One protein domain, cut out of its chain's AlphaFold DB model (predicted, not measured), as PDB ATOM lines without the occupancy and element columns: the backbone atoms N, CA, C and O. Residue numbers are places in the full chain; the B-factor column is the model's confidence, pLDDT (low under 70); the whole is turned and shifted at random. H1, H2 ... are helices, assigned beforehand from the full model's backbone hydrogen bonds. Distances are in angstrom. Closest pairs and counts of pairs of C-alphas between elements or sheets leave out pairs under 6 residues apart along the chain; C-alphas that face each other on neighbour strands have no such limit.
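AT A GLANCE: This is residues 82 to 173 of the 269 residues of an uncharacterized protein of Bacillus pseudomycoides (UniProt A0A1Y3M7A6). One long helix, H1, makes the length of the model: its first part, residues 82 to 96, sticks out as a bare arm, while the second helical rod, H4, packs side by side along residues 101 to 116 and runs the same way. The shorter helix H2 stands crosswise to both and packs on H1 with residues 130 to 134, and the one-turn helix H3 sits close to H2, just before H4. The printed part has 92 residues with four named helices, H1, H2, H3 and H4 in that order, and no named strand; the class is all helix. The whole is loose, with a radius of gyration of the C-alphas of 15.8 A, and its outline is a rod spanning 58 by 26 by 17 A.

IN THESE COORDINATES: H1 covers residues 82 to 116 and measures 51.0 A from its first C-alpha at (-39.203, 9.571, 18.594) to its last at (-5.509, -28.620, 15.812). H4, residues 153 to 173, is 30.9 A long and ends with C-alpha 173 at (-2.015, -35.353, 20.487). H2, residues 127 to 139, is 18.3 A long. H3, residues 147 to 150, is 5.2 A long.

HOW THE PARTS SIT: H1 and H4 touch, with 13 pairs of C-alphas within 8 A; the closest C-alphas are those of Glu 105 and Ile 158, 6.2 A apart. They run the same way at a shallow tilt of 18 degrees. H1, with residues 104 to 108 alone, touches H2; the closest C-alphas are those of Ser 107 and Leu 134, 7.0 A apart. These two helices are about perpendicular, at 75 degrees. H2 and H4 are close but not clearly touching, with the C-alphas of Lys 127 and Tyr 159 closest at 6.8 A, and are about perpendicular at 77 degrees. H3 is close to H2 but not clearly touching it, the C-alphas of Thr 131 and Leu 150 being closest at 7.6 A. H3 and H1 are near each other, with 6 pairs of C-alphas within 10 A. In H1 and H2 every O i to N i+4 pair is within hydrogen-bond range, in H4 15 of 17 are, and H3 is too short for such a pair.

THE WHOLE: The C-alphas of Met 82 and Thr 173, the two farthest apart, are 58.3 A from each other. Without residues 82 to 96, which stand free, the body spans 36 by 25 by 19 A. The printed part has no cut. The link from H3 to H4 is tight, and those from H1 to H2 and from H2 to H3 are short. The mean pLDDT of the printed part is 73.3; 25 residues are under 70, among them residues 139 to 152 and 168 to 173.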
ATOM      1  N   MET A  82     -40.666   9.511  18.710       63.25
ATOM      2  CA  MET A  82     -39.203   9.571  18.594       63.25
ATOM      3  C   MET A  82     -38.502   8.593  19.541       63.25
ATOM      4  O   MET A  82     -37.503   7.978  19.163       63.25
ATOM      5  N   GLU A  83     -39.030   8.400  20.747       70.19
ATOM      6  CA  GLU A  83     -38.479   7.446  21.704       70.19
ATOM      7  C   GLU A  83     -38.677   5.992  21.255       70.19
ATOM      8  O   GLU A  83     -37.741   5.193  21.328       70.19
ATOM      9  N   GLU A  84     -39.844   5.649  20.703       74.81
ATOM     10  CA  GLU A  84     -40.097   4.335  20.099       74.81
ATOM     11  C   GLU A  84     -39.169   4.050  18.912       74.81
ATOM     12  O   GLU A  84     -38.589   2.964  18.819       74.81
ATOM     13  N   VAL A  85     -38.973   5.029  18.022       69.94
ATOM     14  CA  VAL A  85     -38.035   4.913  16.893       69.94
ATOM     15  C   VAL A  85     -36.605   4.714  17.399       69.94
ATOM     16  O   VAL A  85     -35.890   3.843  16.900       69.94
ATOM     17  N   ARG A  86     -36.190   5.454  18.436       67.19
ATOM     18  CA  ARG A  86     -34.868   5.304  19.059       67.19
ATOM     19  C   ARG A  86     -34.688   3.924  19.696       67.19
ATOM     20  O   ARG A  86     -33.637   3.312  19.506       67.19
ATOM     21  N   LYS A  87     -35.700   3.408  20.406       79.56
ATOM     22  CA  LYS A  87     -35.686   2.054  20.992       79.56
ATOM     23  C   LYS A  87     -35.556   0.983  19.905       79.56
ATOM     24  O   LYS A  87     -34.644   0.161  19.985       79.56
ATOM     25  N   LYS A  88     -36.353   1.061  18.833       76.50
ATOM     26  CA  LYS A  88     -36.257   0.140  17.683       76.50
ATOM     27  C   LYS A  88     -34.884   0.190  17.004       76.50
ATOM     28  O   LYS A  88     -34.305  -0.855  16.720       76.50
ATOM     29  N   ALA A  89     -34.320   1.380  16.791       68.94
ATOM     30  CA  ALA A  89     -32.986   1.524  16.202       68.94
ATOM     31  C   ALA A  89     -31.888   0.889  17.079       68.94
ATOM     32  O   ALA A  89     -30.984   0.223  16.567       68.94
ATOM     33  N   LEU A  90     -31.982   1.047  18.403       72.56
ATOM     34  CA  LEU A  90     -31.070   0.406  19.352       72.56
ATOM     35  C   LEU A  90     -31.204  -1.120  19.341       72.56
ATOM     36  O   LEU A  90     -30.187  -1.812  19.347       72.56
ATOM     37  N   GLU A  91     -32.422  -1.658  19.285       78.06
ATOM     38  CA  GLU A  91     -32.657  -3.103  19.182       78.06
ATOM     39  C   GLU A  91     -32.076  -3.699  17.900       78.06
ATOM     40  O   GLU A  91     -31.388  -4.722  17.951       78.06
ATOM     41  N   VAL A  92     -32.293  -3.049  16.753       74.81
ATOM     42  CA  VAL A  92     -31.719  -3.476  15.467       74.81
ATOM     43  C   VAL A  92     -30.194  -3.468  15.540       74.81
ATOM     44  O   VAL A  92     -29.550  -4.447  15.158       74.81
ATOM     45  N   ARG A  93     -29.601  -2.407  16.103       71.00
ATOM     46  CA  ARG A  93     -28.149  -2.315  16.285       71.00
ATOM     47  C   ARG A  93     -27.620  -3.425  17.194       71.00
ATOM     48  O   ARG A  93     -26.625  -4.053  16.842       71.00
ATOM     49  N   LYS A  94     -28.290  -3.721  18.315       73.38
ATOM     50  CA  LYS A  94     -27.930  -4.832  19.214       73.38
ATOM     51  C   LYS A  94     -27.983  -6.183  18.496       73.38
ATOM     52  O   LYS A  94     -27.021  -6.945  18.578       73.38
ATOM     53  N   LYS A  95     -29.056  -6.462  17.744       75.69
ATOM     54  CA  LYS A  95     -29.193  -7.700  16.953       75.69
ATOM     55  C   LYS A  95     -28.066  -7.846  15.931       75.69
ATOM     56  O   LYS A  95     -27.468  -8.915  15.839       75.69
ATOM     57  N   LEU A  96     -27.737  -6.776  15.209       73.44
ATOM     58  CA  LEU A  96     -26.678  -6.785  14.199       73.44
ATOM     59  C   LEU A  96     -25.290  -7.009  14.821       73.44
ATOM     60  O   LEU A  96     -24.498  -7.801  14.311       73.44
ATOM     61  N   VAL A  97     -25.016  -6.379  15.966       73.75
ATOM     62  CA  VAL A  97     -23.786  -6.606  16.738       73.75
ATOM     63  C   VAL A  97     -23.691  -8.065  17.204       73.75
ATOM     64  O   VAL A  97     -22.662  -8.702  16.991       73.75
ATOM     65  N   MET A  98     -24.767  -8.641  17.753       78.75
ATOM     66  CA  MET A  98     -24.792 -10.057  18.153       78.75
ATOM     67  C   MET A  98     -24.576 -11.014  16.973       78.75
ATOM     68  O   MET A  98     -23.833 -11.986  17.098       78.75
ATOM     69  N   GLN A  99     -25.193 -10.749  15.819       79.00
ATOM     70  CA  GLN A  99     -24.971 -11.544  14.609       79.00
ATOM     71  C   GLN A  99     -23.508 -11.488  14.155       79.00
ATOM     72  O   GLN A  99     -22.942 -12.510  13.766       79.00
ATOM     73  N   ASN A 100     -22.873 -10.316  14.239       76.62
ATOM     74  CA  ASN A 100     -21.455 -10.172  13.924       76.62
ATOM     75  C   ASN A 100     -20.568 -10.958  14.895       76.62
ATOM     76  O   ASN A 100     -19.633 -11.615  14.435       76.62
ATOM     77  N   TYR A 101     -20.887 -10.967  16.194       77.31
ATOM     78  CA  TYR A 101     -20.167 -11.784  17.173       77.31
ATOM     79  C   TYR A 101     -20.282 -13.279  16.904       77.31
ATOM     80  O   TYR A 101     -19.254 -13.946  16.887       77.31
ATOM     81  N   LYS A 102     -21.476 -13.790  16.586       82.19
ATOM     82  CA  LYS A 102     -21.645 -15.204  16.198       82.19
ATOM     83  C   LYS A 102     -20.789 -15.577  14.988       82.19
ATOM     84  O   LYS A 102     -20.161 -16.628  14.960       82.19
ATOM     85  N   LYS A 103     -20.708 -14.690  13.991       81.75
ATOM     86  CA  LYS A 103     -19.839 -14.905  12.824       81.75
ATOM     87  C   LYS A 103     -18.352 -14.875  13.190       81.75
ATOM     88  O   LYS A 103     -17.565 -15.559  12.545       81.75
ATOM     89  N   ILE A 104     -17.946 -14.030  14.142       81.56
ATOM     90  CA  ILE A 104     -16.565 -13.999  14.652       81.56
ATOM     91  C   ILE A 104     -16.258 -15.308  15.376       81.56
ATOM     92  O   ILE A 104     -15.263 -15.937  15.052       81.56
ATOM     93  N   GLU A 105     -17.131 -15.735  16.283       83.56
ATOM     94  CA  GLU A 105     -17.023 -16.979  17.047       83.56
ATOM     95  C   GLU A 105     -16.828 -18.193  16.132       83.56
ATOM     96  O   GLU A 105     -15.814 -18.874  16.243       83.56
ATOM     97  N   GLN A 106     -17.694 -18.367  15.129       85.69
ATOM     98  CA  GLN A 106     -17.544 -19.418  14.114       85.69
ATOM     99  C   GLN A 106     -16.195 -19.350  13.386       85.69
ATOM    100  O   GLN A 106     -15.534 -20.364  13.189       85.69
ATOM    101  N   SER A 107     -15.757 -18.144  13.010       84.00
ATOM    102  CA  SER A 107     -14.479 -17.966  12.307       84.00
ATOM    103  C   SER A 107     -13.282 -18.313  13.200       84.00
ATOM    104  O   SER A 107     -12.277 -18.822  12.704       84.00
ATOM    105  N   VAL A 108     -13.372 -18.029  14.503       85.81
ATOM    106  CA  VAL A 108     -12.356 -18.392  15.497       85.81
ATOM    107  C   VAL A 108     -12.318 -19.903  15.694       85.81
ATOM    108  O   VAL A 108     -11.228 -20.469  15.676       85.81
ATOM    109  N   ASP A 109     -13.472 -20.558  15.814       83.38
ATOM    110  CA  ASP A 109     -13.542 -22.017  15.932       83.38
ATOM    111  C   ASP A 109     -12.935 -22.712  14.705       83.38
ATOM    112  O   ASP A 109     -12.113 -23.610  14.863       83.38
ATOM    113  N   GLU A 110     -13.219 -22.233  13.489       85.00
ATOM    114  CA  GLU A 110     -12.573 -22.734  12.265       85.00
ATOM    115  C   GLU A 110     -11.042 -22.574  12.288       85.00
ATOM    116  O   GLU A 110     -10.313 -23.433  11.785       85.00
ATOM    117  N   ILE A 111     -10.538 -21.443  12.803       84.81
ATOM    118  CA  ILE A 111      -9.093 -21.196  12.931       84.81
ATOM    119  C   ILE A 111      -8.489 -22.193  13.919       84.81
ATOM    120  O   ILE A 111      -7.489 -22.828  13.597       84.81
ATOM    121  N   VAL A 112      -9.108 -22.360  15.089       83.56
ATOM    122  CA  VAL A 112      -8.668 -23.314  16.114       83.56
ATOM    123  C   VAL A 112      -8.657 -24.737  15.561       83.56
ATOM    124  O   VAL A 112      -7.648 -25.422  15.692       83.56
ATOM    125  N   ASP A 113      -9.714 -25.160  14.870       82.00
ATOM    126  CA  ASP A 113      -9.787 -26.489  14.258       82.00
ATOM    127  C   ASP A 113      -8.709 -26.696  13.186       82.00
ATOM    128  O   ASP A 113      -8.148 -27.784  13.075       82.00
ATOM    129  N   SER A 114      -8.381 -25.655  12.414       80.25
ATOM    130  CA  SER A 114      -7.301 -25.714  11.419       80.25
ATOM    131  C   SER A 114      -5.924 -25.854  12.071       80.25
ATOM    132  O   SER A 114      -5.070 -26.549  11.526       80.25
ATOM    133  N   ILE A 115      -5.712 -25.222  13.232       79.56
ATOM    134  CA  ILE A 115      -4.479 -25.361  14.021       79.56
ATOM    135  C   ILE A 115      -4.382 -26.774  14.600       79.56
ATOM    136  O   ILE A 115      -3.356 -27.423  14.439       79.56
ATOM    137  N   ILE A 116      -5.458 -27.274  15.214       78.62
ATOM    138  CA  ILE A 116      -5.509 -28.620  15.812       78.62
ATOM    139  C   ILE A 116      -5.227 -29.704  14.768       78.62
ATOM    140  O   ILE A 116      -4.491 -30.645  15.038       78.62
ATOM    141  N   LYS A 117      -5.782 -29.561  13.560       79.56
ATOM    142  CA  LYS A 117      -5.562 -30.494  12.444       79.56
ATOM    143  C   LYS A 117      -4.177 -30.365  11.792       79.56
ATOM    144  O   LYS A 117      -3.898 -31.102  10.855       79.56
ATOM    145  N   GLY A 118      -3.339 -29.418  12.224       73.62
ATOM    146  CA  GLY A 118      -2.007 -29.178  11.659       73.62
ATOM    147  C   GLY A 118      -1.989 -28.405  10.333       73.62
ATOM    148  O   GLY A 118      -0.920 -28.171   9.775       73.62
ATOM    149  N   ASN A 119      -3.145 -27.950   9.840       76.94
ATOM    150  CA  ASN A 119      -3.258 -27.202   8.580       76.94
ATOM    151  C   ASN A 119      -2.780 -25.747   8.705       76.94
ATOM    152  O   ASN A 119      -2.446 -25.111   7.707       76.94
ATOM    153  N   LEU A 120      -2.781 -25.196   9.922       78.25
ATOM    154  CA  LEU A 120      -2.328 -23.840  10.212       78.25
ATOM    155  C   LEU A 120      -1.255 -23.877  11.301       78.25
ATOM    156  O   LEU A 120      -1.527 -24.283  12.429       78.25
ATOM    157  N   LYS A 121      -0.045 -23.401  10.991       75.12
ATOM    158  CA  LYS A 121       1.014 -23.266  11.997       75.12
ATOM    159  C   LYS A 121       0.686 -22.118  12.953       75.12
ATOM    160  O   LYS A 121       0.422 -20.997  12.519       75.12
ATOM    161  N   CYS A 122       0.714 -22.396  14.252       73.31
ATOM    162  CA  CYS A 122       0.552 -21.401  15.308       73.31
ATOM    163  C   CYS A 122       1.554 -21.698  16.426       73.31
ATOM    164  O   CYS A 122       1.365 -22.639  17.188       73.31
ATOM    165  N   GLU A 123       2.615 -20.898  16.521       67.12
ATOM    166  CA  GLU A 123       3.615 -21.034  17.593       67.12
ATOM    167  C   GLU A 123       3.052 -20.586  18.947       67.12
ATOM    168  O   GLU A 123       3.325 -21.189  19.983       67.12
ATOM    169  N   LYS A 124       2.231 -19.526  18.947       73.69
ATOM    170  CA  LYS A 124       1.571 -19.004  20.147       73.69
ATOM    171  C   LYS A 124       0.260 -18.305  19.805       73.69
ATOM    172  O   LYS A 124       0.237 -17.318  19.069       73.69
ATOM    173  N   MET A 125      -0.830 -18.753  20.426       74.12
ATOM    174  CA  MET A 125      -2.149 -18.145  20.248       74.12
ATOM    175  C   MET A 125      -2.261 -16.827  21.031       74.12
ATOM    176  O   MET A 125      -2.631 -16.808  22.204       74.12
ATOM    177  N   SER A 126      -1.942 -15.701  20.388       78.81
ATOM    178  CA  SER A 126      -2.117 -14.351  20.943       78.81
ATOM    179  C   SER A 126      -3.390 -13.673  20.417       78.81
ATOM    180  O   SER A 126      -3.901 -14.023  19.352       78.81
ATOM    181  N   LYS A 127      -3.911 -12.675  21.148       77.94
ATOM    182  CA  LYS A 127      -5.057 -11.867  20.679       77.94
ATOM    183  C   LYS A 127      -4.755 -11.172  19.349       77.94
ATOM    184  O   LYS A 127      -5.629 -11.106  18.489       77.94
ATOM    185  N   ALA A 128      -3.521 -10.692  19.179       78.25
ATOM    186  CA  ALA A 128      -3.056 -10.066  17.944       78.25
ATOM    187  C   ALA A 128      -3.084 -11.060  16.773       78.25
ATOM    188  O   ALA A 128      -3.734 -10.797  15.769       78.25
ATOM    189  N   PHE A 129      -2.509 -12.253  16.960       81.12
ATOM    190  CA  PHE A 129      -2.510 -13.315  15.951       81.12
ATOM    191  C   PHE A 129      -3.928 -13.691  15.495       81.12
ATOM    192  O   PHE A 129      -4.210 -13.758  14.298       81.12
ATOM    193  N   LEU A 130      -4.846 -13.886  16.448       81.25
ATOM    194  CA  LEU A 130      -6.236 -14.220  16.136       81.25
ATOM    195  C   LEU A 130      -6.952 -13.067  15.418       81.25
ATOM    196  O   LEU A 130      -7.723 -13.299  14.489       81.25
ATOM    197  N   THR A 131      -6.692 -11.827  15.834       79.50
ATOM    198  CA  THR A 131      -7.244 -10.619  15.208       79.50
ATOM    199  C   THR A 131      -6.792 -10.489  13.757       79.50
ATOM    200  O   THR A 131      -7.631 -10.303  12.876       79.50
ATOM    201  N   ASP A 132      -5.500 -10.654  13.484       80.88
ATOM    202  CA  ASP A 132      -4.933 -10.507  12.142       80.88
ATOM    203  C   ASP A 132      -5.475 -11.568  11.176       80.88
ATOM    204  O   ASP A 132      -5.838 -11.261  10.039       80.88
ATOM    205  N   LEU A 133      -5.610 -12.815  11.637       80.75
ATOM    206  CA  LEU A 133      -6.220 -13.890  10.849       80.75
ATOM    207  C   LEU A 133      -7.702 -13.650  10.573       80.75
ATOM    208  O   LEU A 133      -8.169 -13.912   9.462       80.75
ATOM    209  N   LEU A 134      -8.448 -13.145  11.558       81.19
ATOM    210  CA  LEU A 134      -9.854 -12.791  11.375       81.19
ATOM    211  C   LEU A 134     -10.018 -11.667  10.353       81.19
ATOM    212  O   LEU A 134     -10.906 -11.761   9.508       81.19
ATOM    213  N   ILE A 135      -9.168 -10.638  10.403       76.12
ATOM    214  CA  ILE A 135      -9.170  -9.539   9.430       76.12
ATOM    215  C   ILE A 135      -8.890 -10.093   8.027       76.12
ATOM    216  O   ILE A 135      -9.721  -9.912   7.135       76.12
ATOM    217  N   LYS A 136      -7.820 -10.883   7.859       77.06
ATOM    218  CA  LYS A 136      -7.460 -11.498   6.568       77.06
ATOM    219  C   LYS A 136      -8.566 -12.393   5.994       77.06
ATOM    220  O   LYS A 136      -8.936 -12.244   4.832       77.06
ATOM    221  N   LYS A 137      -9.157 -13.290   6.799       72.12
ATOM    222  CA  LYS A 137     -10.272 -14.163   6.363       72.12
ATOM    223  C   LYS A 137     -11.536 -13.376   5.979       72.12
ATOM    224  O   LYS A 137     -12.365 -13.881   5.222       72.12
ATOM    225  N   LYS A 138     -11.745 -12.180   6.537       70.88
ATOM    226  CA  LYS A 138     -12.968 -11.377   6.348       70.88
ATOM    227  C   LYS A 138     -12.867 -10.393   5.192       70.88
ATOM    228  O   LYS A 138     -13.879 -10.196   4.522       70.88
ATOM    229  N   GLU A 139     -11.683  -9.844   4.922       62.72
ATOM    230  CA  GLU A 139     -11.404  -9.091   3.689       62.72
ATOM    231  C   GLU A 139     -11.714  -9.949   2.456       62.72
ATOM    232  O   GLU A 139     -12.387  -9.492   1.538       62.72
ATOM    233  N   GLN A 140     -11.382 -11.241   2.510       60.75
ATOM    234  CA  GLN A 140     -11.724 -12.222   1.475       60.75
ATOM    235  C   GLN A 140     -13.234 -12.518   1.347       60.75
ATOM    236  O   GLN A 140     -13.670 -13.028   0.320       60.75
ATOM    237  N   LYS A 141     -14.050 -12.210   2.369       64.81
ATOM    238  CA  LYS A 141     -15.502 -12.496   2.424       64.81
ATOM    239  C   LYS A 141     -16.387 -11.233   2.432       64.81
ATOM    240  O   LYS A 141     -17.586 -11.337   2.685       64.81
ATOM    241  N   GLY A 142     -15.825 -10.041   2.205       53.81
ATOM    242  CA  GLY A 142     -16.581  -8.785   2.055       53.81
ATOM    243  C   GLY A 142     -17.269  -8.240   3.323       53.81
ATOM    244  O   GLY A 142     -18.171  -7.410   3.224       53.81
ATOM    245  N   LEU A 143     -16.877  -8.681   4.524       56.47
ATOM    246  CA  LEU A 143     -17.479  -8.246   5.797       56.47
ATOM    247  C   LEU A 143     -16.592  -7.217   6.517       56.47
ATOM    248  O   LEU A 143     -15.455  -7.521   6.866       56.47
ATOM    249  N   LYS A 144     -17.131  -6.030   6.838       55.88
ATOM    250  CA  LYS A 144     -16.424  -4.992   7.618       55.88
ATOM    251  C   LYS A 144     -16.550  -5.247   9.126       55.88
ATOM    252  O   LYS A 144     -17.589  -4.968   9.717       55.88
ATOM    253  N   ILE A 145     -15.490  -5.751   9.760       58.69
ATOM    254  CA  ILE A 145     -15.340  -5.745  11.225       58.69
ATOM    255  C   ILE A 145     -14.463  -4.552  11.594       58.69
ATOM    256  O   ILE A 145     -13.355  -4.417  11.086       58.69
ATOM    257  N   SER A 146     -14.944  -3.681  12.479       59.50
ATOM    258  CA  SER A 146     -14.107  -2.614  13.027       59.50
ATOM    259  C   SER A 146     -13.241  -3.151  14.167       59.50
ATOM    260  O   SER A 146     -13.694  -3.991  14.947       59.50
ATOM    261  N   LYS A 147     -12.028  -2.607  14.334       57.66
ATOM    262  CA  LYS A 147     -11.176  -2.886  15.509       57.66
ATOM    263  C   LYS A 147     -11.923  -2.657  16.836       57.66
ATOM    264  O   LYS A 147     -11.735  -3.419  17.774       57.66
ATOM    265  N   ALA A 148     -12.855  -1.698  16.875       55.88
ATOM    266  CA  ALA A 148     -13.719  -1.435  18.032       55.88
ATOM    267  C   ALA A 148     -14.677  -2.593  18.385       55.88
ATOM    268  O   ALA A 148     -15.072  -2.746  19.534       55.88
ATOM    269  N   THR A 149     -15.054  -3.437  17.418       58.91
ATOM    270  CA  THR A 149     -15.872  -4.637  17.688       58.91
ATOM    271  C   THR A 149     -15.049  -5.718  18.403       58.91
ATOM    272  O   THR A 149     -15.588  -6.511  19.174       58.91
ATOM    273  N   LEU A 150     -13.736  -5.733  18.167       58.25
ATOM    274  CA  LEU A 150     -12.786  -6.712  18.696       58.25
ATOM    275  C   LEU A 150     -12.163  -6.285  20.037       58.25
ATOM    276  O   LEU A 150     -11.476  -7.078  20.663       58.25
ATOM    277  N   SER A 151     -12.414  -5.066  20.517       56.88
ATOM    278  CA  SER A 151     -11.954  -4.600  21.836       56.88
ATOM    279  C   SER A 151     -12.953  -4.864  22.972       56.88
ATOM    280  O   SER A 151     -12.702  -4.488  24.112       56.88
ATOM    281  N   LEU A 152     -14.103  -5.469  22.671       66.56
ATOM    282  CA  LEU A 152     -15.196  -5.700  23.619       66.56
ATOM    283  C   LEU A 152     -15.010  -7.003  24.412       66.56
ATOM    284  O   LEU A 152     -14.432  -7.969  23.914       66.56
ATOM    285  N   GLU A 153     -15.558  -7.058  25.630       73.25
ATOM    286  CA  GLU A 153     -15.487  -8.221  26.536       73.25
ATOM    287  C   GLU A 153     -15.928  -9.533  25.873       73.25
ATOM    288  O   GLU A 153     -15.306 -10.575  26.070       73.25
ATOM    289  N   THR A 154     -16.939  -9.476  25.005       74.00
ATOM    290  CA  THR A 154     -17.407 -10.633  24.231       74.00
ATOM    291  C   THR A 154     -16.296 -11.244  23.370       74.00
ATOM    292  O   THR A 154     -16.201 -12.464  23.268       74.00
ATOM    293  N   TYR A 155     -15.417 -10.427  22.778       73.69
ATOM    294  CA  TYR A 155     -14.264 -10.934  22.029       73.69
ATOM    295  C   TYR A 155     -13.207 -11.551  22.954       73.69
ATOM    296  O   TYR A 155     -12.644 -12.591  22.618       73.69
ATOM    297  N   ASN A 156     -12.979 -10.970  24.138       79.56
ATOM    298  CA  ASN A 156     -12.078 -11.558  25.134       79.56
ATOM    299  C   ASN A 156     -12.541 -12.963  25.543       79.56
ATOM    300  O   ASN A 156     -11.725 -13.880  25.560       79.56
ATOM    301  N   SER A 157     -13.845 -13.151  25.761       83.12
ATOM    302  CA  SER A 157     -14.428 -14.467  26.052       83.12
ATOM    303  C   SER A 157     -14.218 -15.470  24.909       83.12
ATOM    304  O   SER A 157     -13.827 -16.614  25.152       83.12
ATOM    305  N   ILE A 158     -14.419 -15.046  23.654       81.56
ATOM    306  CA  ILE A 158     -14.163 -15.890  22.473       81.56
ATOM    307  C   ILE A 158     -12.677 -16.290  22.408       81.56
ATOM    308  O   ILE A 158     -12.362 -17.458  22.178       81.56
ATOM    309  N   TYR A 159     -11.762 -15.350  22.658       83.94
ATOM    310  CA  TYR A 159     -10.323 -15.613  22.683       83.94
ATOM    311  C   TYR A 159      -9.923 -16.593  23.794       83.94
ATOM    312  O   TYR A 159      -9.217 -17.566  23.533       83.94
ATOM    313  N   GLU A 160     -10.385 -16.377  25.024       84.50
ATOM    314  CA  GLU A 160     -10.085 -17.260  26.157       84.50
ATOM    315  C   GLU A 160     -10.568 -18.689  25.902       84.50
ATOM    316  O   GLU A 160      -9.857 -19.658  26.189       84.50
ATOM    317  N   ARG A 161     -11.746 -18.834  25.283       85.56
ATOM    318  CA  ARG A 161     -12.275 -20.138  24.878       85.56
ATOM    319  C   ARG A 161     -11.394 -20.815  23.833       85.56
ATOM    320  O   ARG A 161     -11.106 -22.003  23.970       85.56
ATOM    321  N   ALA A 162     -10.937 -20.068  22.829       82.50
ATOM    322  CA  ALA A 162     -10.040 -20.573  21.797       82.50
ATOM    323  C   ALA A 162      -8.713 -21.079  22.388       82.50
ATOM    324  O   ALA A 162      -8.280 -22.189  22.078       82.50
ATOM    325  N   VAL A 163      -8.107 -20.309  23.299       82.56
ATOM    326  CA  VAL A 163      -6.870 -20.696  24.000       82.56
ATOM    327  C   VAL A 163      -7.080 -21.961  24.833       82.56
ATOM    328  O   VAL A 163      -6.284 -22.896  24.751       82.56
ATOM    329  N   LYS A 164      -8.173 -22.033  25.601       83.38
ATOM    330  CA  LYS A 164      -8.498 -23.218  26.408       83.38
ATOM    331  C   LYS A 164      -8.651 -24.468  25.540       83.38
ATOM    332  O   LYS A 164      -8.148 -25.529  25.907       83.38
ATOM    333  N   ARG A 165      -9.320 -24.349  24.389       79.12
ATOM    334  CA  ARG A 165      -9.549 -25.460  23.456       79.12
ATOM    335  C   ARG A 165      -8.243 -25.969  22.842       79.12
ATOM    336  O   ARG A 165      -8.018 -27.175  22.852       79.12
ATOM    337  N   LEU A 166      -7.354 -25.072  22.411       76.19
ATOM    338  CA  LEU A 166      -6.022 -25.443  21.913       76.19
ATOM    339  C   LEU A 166      -5.185 -26.168  22.971       76.19
ATOM    340  O   LEU A 166      -4.654 -27.240  22.698       76.19
ATOM    341  N   ASN A 167      -5.139 -25.635  24.192       72.12
ATOM    342  CA  ASN A 167      -4.391 -26.247  25.295       72.12
ATOM    343  C   ASN A 167      -4.958 -27.610  25.723       72.12
ATOM    344  O   ASN A 167      -4.238 -28.432  26.275       72.12
ATOM    345  N   THR A 168      -6.252 -27.850  25.502       68.31
ATOM    346  CA  THR A 168      -6.872 -29.154  25.783       68.31
ATOM    347  C   THR A 168      -6.557 -30.164  24.678       68.31
ATOM    348  O   THR A 168      -6.400 -31.347  24.956       68.31
ATOM    349  N   SER A 169      -6.426 -29.710  23.430       57.19
ATOM    350  CA  SER A 169      -6.100 -30.573  22.293       57.19
ATOM    351  C   SER A 169      -4.637 -31.012  22.268       57.19
ATOM    352  O   SER A 169      -4.371 -32.157  21.918       57.19
ATOM    353  N   SER A 170      -3.695 -30.148  22.665       53.03
ATOM    354  CA  SER A 170      -2.273 -30.522  22.766       53.03
ATOM    355  C   SER A 170      -2.021 -31.625  23.803       53.03
ATOM    356  O   SER A 170      -1.067 -32.387  23.679       53.03
ATOM    357  N   LEU A 171      -2.910 -31.762  24.793       47.03
ATOM    358  CA  LEU A 171      -2.894 -32.859  25.766       47.03
ATOM    359  C   LEU A 171      -3.346 -34.206  25.175       47.03
ATOM    360  O   LEU A 171      -3.054 -35.239  25.768       47.03
ATOM    361  N   LEU A 172      -4.061 -34.209  24.044       46.28
ATOM    362  CA  LEU A 172      -4.564 -35.424  23.390       46.28
ATOM    363  C   LEU A 172      -3.645 -35.910  22.262       46.28
ATOM    364  O   LEU A 172      -3.576 -37.107  22.013       46.28
ATOM    365  N   THR A 173      -2.924 -35.006  21.595       44.72
ATOM    366  CA  THR A 173      -2.015 -35.353  20.487       44.72
ATOM    367  C   THR A 173      -0.650 -35.868  20.946       44.72
ATOM    368  O   THR A 173      -0.006 -36.593  20.202       44.72
TER     369      THR A 173